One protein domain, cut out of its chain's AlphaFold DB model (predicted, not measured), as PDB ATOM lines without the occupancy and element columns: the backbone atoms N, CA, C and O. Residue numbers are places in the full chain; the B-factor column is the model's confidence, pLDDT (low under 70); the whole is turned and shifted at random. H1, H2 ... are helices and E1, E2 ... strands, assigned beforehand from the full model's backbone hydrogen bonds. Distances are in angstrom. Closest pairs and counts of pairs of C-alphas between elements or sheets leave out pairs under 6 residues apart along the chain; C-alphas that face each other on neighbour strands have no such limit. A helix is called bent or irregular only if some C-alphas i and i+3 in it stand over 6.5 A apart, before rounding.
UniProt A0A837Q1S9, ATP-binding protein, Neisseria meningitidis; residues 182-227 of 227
ATOM      1  N   PRO A 182      15.402  57.708 104.601       65.19
ATOM      2  CA  PRO A 182      15.907  58.315 105.824       65.19
ATOM      3  C   PRO A 182      15.567  57.430 107.026       65.19
ATOM      4  O   PRO A 182      14.445  56.936 107.146       65.19
ATOM      5  N   ARG A 183      16.545  57.248 107.923       73.50
ATOM      6  CA  ARG A 183      16.315  56.564 109.202       73.50
ATOM      7  C   ARG A 183      15.179  57.264 109.941       73.50
ATOM      8  O   ARG A 183      15.106  58.494 109.946       73.50
ATOM      9  N   GLU A 184      14.332  56.477 110.594       80.75
ATOM     10  CA  GLU A 184      13.305  57.011 111.480       80.75
ATOM     11  C   GLU A 184      13.956  57.910 112.545       80.75
ATOM     12  O   GLU A 184      15.002  57.563 113.101       80.75
ATOM     13  N   THR A 185      13.351  59.069 112.825       83.31
ATOM     14  CA  THR A 185      13.915  60.098 113.717       83.31
ATOM     15  C   THR A 185      14.352  59.515 115.060       83.31
ATOM     16  O   THR A 185      15.463  59.777 115.512       83.31
ATOM     17  N   LYS A 186      13.532  58.627 115.631       83.38
ATOM     18  CA  LYS A 186      13.799  57.955 116.906       83.38
ATOM     19  C   LYS A 186      15.036  57.050 116.866       83.38
ATOM     20  O   LYS A 186      15.803  57.013 117.820       83.38
ATOM     21  N   ILE A 187      15.263  56.337 115.759       84.62
ATOM     22  CA  ILE A 187      16.462  55.498 115.587       84.62
ATOM     23  C   ILE A 187      17.705  56.385 115.527       84.62
ATOM     24  O   ILE A 187      18.725  56.063 116.129       84.62
ATOM     25  N   ARG A 188      17.623  57.518 114.820       85.31
ATOM     26  CA  ARG A 188      18.735  58.469 114.733       85.31
ATOM     27  C   ARG A 188      19.102  59.036 116.107       85.31
ATOM     28  O   ARG A 188      20.280  59.045 116.436       85.31
ATOM     29  N   GLU A 189      18.110  59.443 116.896       91.31
ATOM     30  CA  GLU A 189      18.307  59.961 118.260       91.31
ATOM     31  C   GLU A 189      18.963  58.935 119.195       91.31
ATOM     32  O   GLU A 189      19.792  59.298 120.024       91.31
ATOM     33  N   LEU A 190      18.635  57.646 119.051       89.88
ATOM     34  CA  LEU A 190      19.243  56.574 119.847       89.88
ATOM     35  C   LEU A 190      20.666  56.216 119.393       89.88
ATOM     36  O   LEU A 190      21.486  55.816 120.218       89.88
ATOM     37  N   LEU A 191      20.963  56.337 118.096       88.56
ATOM     38  CA  LEU A 191      22.280  56.007 117.544       88.56
ATOM     39  C   LEU A 191      23.307  57.114 117.751       88.56
ATOM     40  O   LEU A 191      24.477  56.805 117.935       88.56
ATOM     41  N   GLU A 192      22.898  58.380 117.732       90.69
ATOM     42  CA  GLU A 192      23.817  59.517 117.817       90.69
ATOM     43  C   GLU A 192      24.742  59.467 119.054       90.69
ATOM     44  O   GLU A 192      25.952  59.609 118.875       90.69
ATOM     45  N   PRO A 193      24.268  59.170 120.282       94.12
ATOM     46  CA  PRO A 193      25.153  59.001 121.436       94.12
ATOM     47  C   PRO A 193      26.173  57.868 121.264       94.12
ATOM     48  O   PRO A 193      27.310  57.992 121.713       94.12
ATOM     49  N   ILE A 194      25.779  56.775 120.603       91.56
ATOM     50  CA  ILE A 194      26.629  55.601 120.366       91.56
ATOM     51  C   ILE A 194      27.682  55.927 119.295       91.56
ATOM     52  O   ILE A 194      28.864  55.679 119.505       91.56
ATOM     53  N   GLU A 195      27.275  56.536 118.177       91.31
ATOM     54  CA  GLU A 195      28.168  56.981 117.095       91.31
ATOM     55  C   GLU A 195      29.185  58.018 117.610       91.31
ATOM     56  O   GLU A 195      30.379  57.924 117.316       91.31
ATOM     57  N   ASN A 196      28.743  58.957 118.453       90.81
ATOM     58  CA  ASN A 196      29.618  59.943 119.088       90.81
ATOM     59  C   ASN A 196      30.617  59.293 120.056       90.81
ATOM     60  O   ASN A 196      31.796  59.639 120.028       90.81
ATOM     61  N   ALA A 197      30.177  58.333 120.877       90.88
ATOM     62  CA  ALA A 197      31.056  57.608 121.795       90.88
ATOM     63  C   ALA A 197      32.109  56.758 121.061       90.88
ATOM     64  O   ALA A 197      33.232  56.629 121.542       90.88
ATOM     65  N   MET A 198      31.768  56.211 119.889       87.88
ATOM     66  CA  MET A 198      32.699  55.462 119.035       87.88
ATOM     67  C   MET A 198      33.582  56.359 118.150       87.88
ATOM     68  O   MET A 198      34.520  55.863 117.531       87.88
ATOM     69  N   GLY A 199      33.282  57.659 118.034       89.19
ATOM     70  CA  GLY A 199      33.993  58.576 117.132       89.19
ATOM     71  C   GLY A 199      33.774  58.277 115.643       89.19
ATOM     72  O   GLY A 199      34.629  58.583 114.807       89.19
ATOM     73  N   GLY A 200      32.652  57.645 115.291       91.06
ATOM     74  CA  GLY A 200      32.429  57.152 113.938       91.06
ATOM     75  C   GLY A 200      31.091  56.458 113.731       91.06
ATOM     76  O   GLY A 200      30.286  56.296 114.646       91.06
ATOM     77  N   LYS A 201      30.855  56.033 112.489       90.31
ATOM     78  CA  LYS A 201      29.643  55.313 112.081       90.31
ATOM     79  C   LYS A 201      29.985  53.916 111.605       90.31
ATOM     80  O   LYS A 201      30.957  53.733 110.878       90.31
ATOM     81  N   VAL A 202      29.150  52.946 111.959       89.00
ATOM     82  CA  VAL A 202      29.287  51.579 111.454       89.00
ATOM     83  C   VAL A 202      28.631  51.480 110.078       89.00
ATOM     84  O   VAL A 202      27.497  51.925 109.886       89.00
ATOM     85  N   SER A 203      29.352  50.897 109.124       86.94
ATOM     86  CA  SER A 203      28.852  50.543 107.795       86.94
ATOM     87  C   SER A 203      29.051  49.054 107.531       86.94
ATOM     88  O   SER A 203      29.983  48.441 108.053       86.94
ATOM     89  N   GLU A 204      28.156  48.480 106.736       87.25
ATOM     90  CA  GLU A 204      28.206  47.091 106.287       87.25
ATOM     91  C   GLU A 204      28.365  47.075 104.765       87.25
ATOM     92  O   GLU A 204      27.690  47.819 104.052       87.25
ATOM     93  N   GLU A 205      29.299  46.258 104.283       86.50
ATOM     94  CA  GLU A 205      29.536  45.998 102.868       86.50
ATOM     95  C   GLU A 205      29.770  44.498 102.649       86.50
ATOM     96  O   GLU A 205      30.795  43.948 103.056       86.50
ATOM     97  N   GLN A 206      28.830  43.839 101.967       82.75
ATOM     98  CA  GLN A 206      28.904  42.413 101.610       82.75
ATOM     99  C   GLN A 206      29.112  41.485 102.827       82.75
ATOM    100  O   GLN A 206      29.919  40.557 102.798       82.75
ATOM    101  N   GLY A 207      28.401  41.753 103.918       82.56
ATOM    102  CA  GLY A 207      28.464  41.052 105.198       82.56
ATOM    103  C   GLY A 207      29.653  41.449 106.075       82.56
ATOM    104  O   GLY A 207      29.757  40.968 107.204       82.56
ATOM    105  N   ARG A 208      30.563  42.306 105.586       88.25
ATOM    106  CA  ARG A 208      31.716  42.809 106.346       88.25
ATOM    107  C   ARG A 208      31.401  44.167 106.945       88.25
ATOM    108  O   ARG A 208      30.906  45.058 106.264       88.25
ATOM    109  N   PHE A 209      31.755  44.339 108.209       89.69
ATOM    110  CA  PHE A 209      31.498  45.571 108.940       89.69
ATOM    111  C   PHE A 209      32.757  46.407 109.093       89.69
ATOM    112  O   PHE A 209      33.873  45.888 109.189       89.69
ATOM    113  N   TYR A 210      32.546  47.716 109.150       90.56
ATOM    114  CA  TYR A 210      33.599  48.706 109.215       90.56
ATOM    115  C   TYR A 210      33.183  49.898 110.072       90.56
ATOM    116  O   TYR A 210      32.015  50.291 110.069       90.56
ATOM    117  N   LEU A 211      34.156  50.522 110.728       91.38
ATOM    118  CA  LEU A 211      34.005  51.804 111.398       91.38
ATOM    119  C   LEU A 211      34.535  52.921 110.494       91.38
ATOM    120  O   LEU A 211      35.729  52.992 110.205       91.38
ATOM    121  N   SER A 212      33.643  53.803 110.054       91.00
ATOM    122  CA  SER A 212      33.991  55.027 109.334       91.00
ATOM    123  C   SER A 212      34.233  56.146 110.342       91.00
ATOM    124  O   SER A 212      33.288  56.626 110.976       91.00
ATOM    125  N   LEU A 213      35.490  56.558 110.491       88.75
ATOM    126  CA  LEU A 213      35.879  57.605 111.433       88.75
ATOM    127  C   LEU A 213      35.471  58.980 110.907       88.75
ATOM    128  O   LEU A 213      35.786  59.349 109.773       88.75
ATOM    129  N   THR A 214      34.812  59.770 111.751       81.94
ATOM    130  CA  THR A 214      34.362  61.121 111.380       81.94
ATOM    131  C   THR A 214      35.520  62.101 111.199       81.94
ATOM    132  O   THR A 214      35.419  63.008 110.377       81.94
ATOM    133  N   ASN A 215      36.628  61.909 111.922       76.88
ATOM    134  CA  ASN A 215      37.717  62.890 111.998       76.88
ATOM    135  C   ASN A 215      38.849  62.670 110.981       76.88
ATOM    136  O   ASN A 215      39.490  63.630 110.567       76.88
ATOM    137  N   THR A 216      39.129  61.424 110.594       71.69
ATOM    138  CA  THR A 216      40.280  61.073 109.736       71.69
ATOM    139  C   THR A 216      39.880  60.640 108.326       71.69
ATOM    140  O   THR A 216      40.753  60.442 107.487       71.69
ATOM    141  N   GLY A 217      38.580  60.478 108.047       70.62
ATOM    142  CA  GLY A 217      38.071  60.010 106.751       70.62
ATOM    143  C   GLY A 217      38.431  58.556 106.416       70.62
ATOM    144  O   GLY A 217      38.151  58.093 105.312       70.62
ATOM    145  N   GLY A 218      39.055  57.839 107.356       83.12
ATOM    146  CA  GLY A 218      39.448  56.443 107.217       83.12
ATOM    147  C   GLY A 218      38.306  55.485 107.540       83.12
ATOM    148  O   GLY A 218      37.441  55.767 108.373       83.12
ATOM    149  N   LYS A 219      38.340  54.327 106.886       89.56
ATOM    150  CA  LYS A 219      37.443  53.201 107.128       89.56
ATOM    151  C   LYS A 219      38.274  52.063 107.710       89.56
ATOM    152  O   LYS A 219      39.237  51.647 107.078       89.56
ATOM    153  N   ILE A 220      37.922  51.607 108.907       90.38
ATOM    154  CA  ILE A 220      38.644  50.558 109.635       90.38
ATOM    155  C   ILE A 220      37.791  49.293 109.620       90.38
ATOM    156  O   ILE A 220      36.613  49.341 109.975       90.38
ATOM    157  N   GLU A 221      38.349  48.163 109.194       90.62
ATOM    158  CA  GLU A 221      37.686  46.862 109.277       90.62
ATOM    159  C   GLU A 221      37.367  46.506 110.736       90.62
ATOM    160  O   GLU A 221      38.216  46.668 111.608       90.62
ATOM    161  N   ALA A 222      36.187  45.933 111.005       88.75
ATOM    162  CA  ALA A 222      35.770  45.551 112.362       88.75
ATOM    163  C   ALA A 222      36.822  44.772 113.191       88.75
ATOM    164  O   ALA A 222      36.965  45.095 114.370       88.75
ATOM    165  N   PRO A 223      37.603  43.816 112.634       86.38
ATOM    166  CA  PRO A 223      38.662  43.139 113.385       86.38
ATOM    167  C   PRO A 223      39.739  44.069 113.962       86.38
ATOM    168  O   PRO A 223      40.323  43.735 114.983       86.38
ATOM    169  N   LEU A 224      39.999  45.215 113.326       87.38
ATOM    170  CA  LEU A 224      41.038  46.169 113.728       87.38
ATOM    171  C   LEU A 224      40.529  47.232 114.715       87.38
ATOM    172  O   LEU A 224      41.303  48.060 115.176       87.38
ATOM    173  N   VAL A 225      39.227  47.249 115.018       82.12
ATOM    174  CA  VAL A 225      38.621  48.225 115.946       82.12
ATOM    175  C   VAL A 225      38.816  47.814 117.411       82.12
ATOM    176  O   VAL A 225      38.717  48.649 118.303       82.12
ATOM    177  N   ALA A 226      39.057  46.526 117.667       64.19
ATOM    178  CA  ALA A 226      39.171  45.962 119.011       64.19
ATOM    179  C   ALA A 226      40.616  45.908 119.555       64.19
ATOM    180  O   ALA A 226      40.816  45.342 120.632       64.19
ATOM    181  N   GLU A 227      41.592  46.459 118.823       54.88
ATOM    182  CA  GLU A 227      42.991  46.631 119.259       54.88
ATOM    183  C   GLU A 227      43.220  48.015 119.881       54.88
ATOM    184  O   GLU A 227      43.895  48.070 120.935       54.88
TER     185      GLU A 227
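Overview. This is residues 182 to 227 of the 227 residues of the protein "ATP-binding protein" of Neisseria meningitidis (UniProt A0A837Q1S9). A small sheet of three antiparallel strands, in the order E1, E2, E3, has one helix, H1, beside it; residues 182 to 190 stick out. The printed part has 46 residues, with H1, E1, E2 and E3 along the chain, class mixed. The strands form a meander, each the antiparallel neighbour of the one before. The whole is only just loose, close to compact, with a radius of gyration of the C-alphas of 11.4 A and spans of 30 by 24 by 18 A.

Along the chain. H1, residues 185 to 198, begins at C-alpha 185 (13.915, 60.098, 113.717) and is 20.1 A long. E1 is residues 200 to 205, 16.0 A; E2 is 208 to 213, 16.2 A; E3 is 219 to 221, 6.7 A, ending at C-alpha 221 (37.686, 46.862, 109.277).

Arrangement. H1 is only just irregular, C-alphas 190 and 193 being 6.6 A apart; 8 of 10 O i to N i+4 pairs are within hydrogen-bond range. The closest C-alphas of H1 and E1 are Glu 195 and Lys 201, 5.5 A. Hairpin E1 and E2 has N 203 and O 210 at 2.9 A; hairpin E2 and E3, N 211 and O 220 at 2.8 A.

Size, cuts and confidence. The printed part has no cut. The three links are tight. Residues 182 and 226 to 227 are under pLDDT 70.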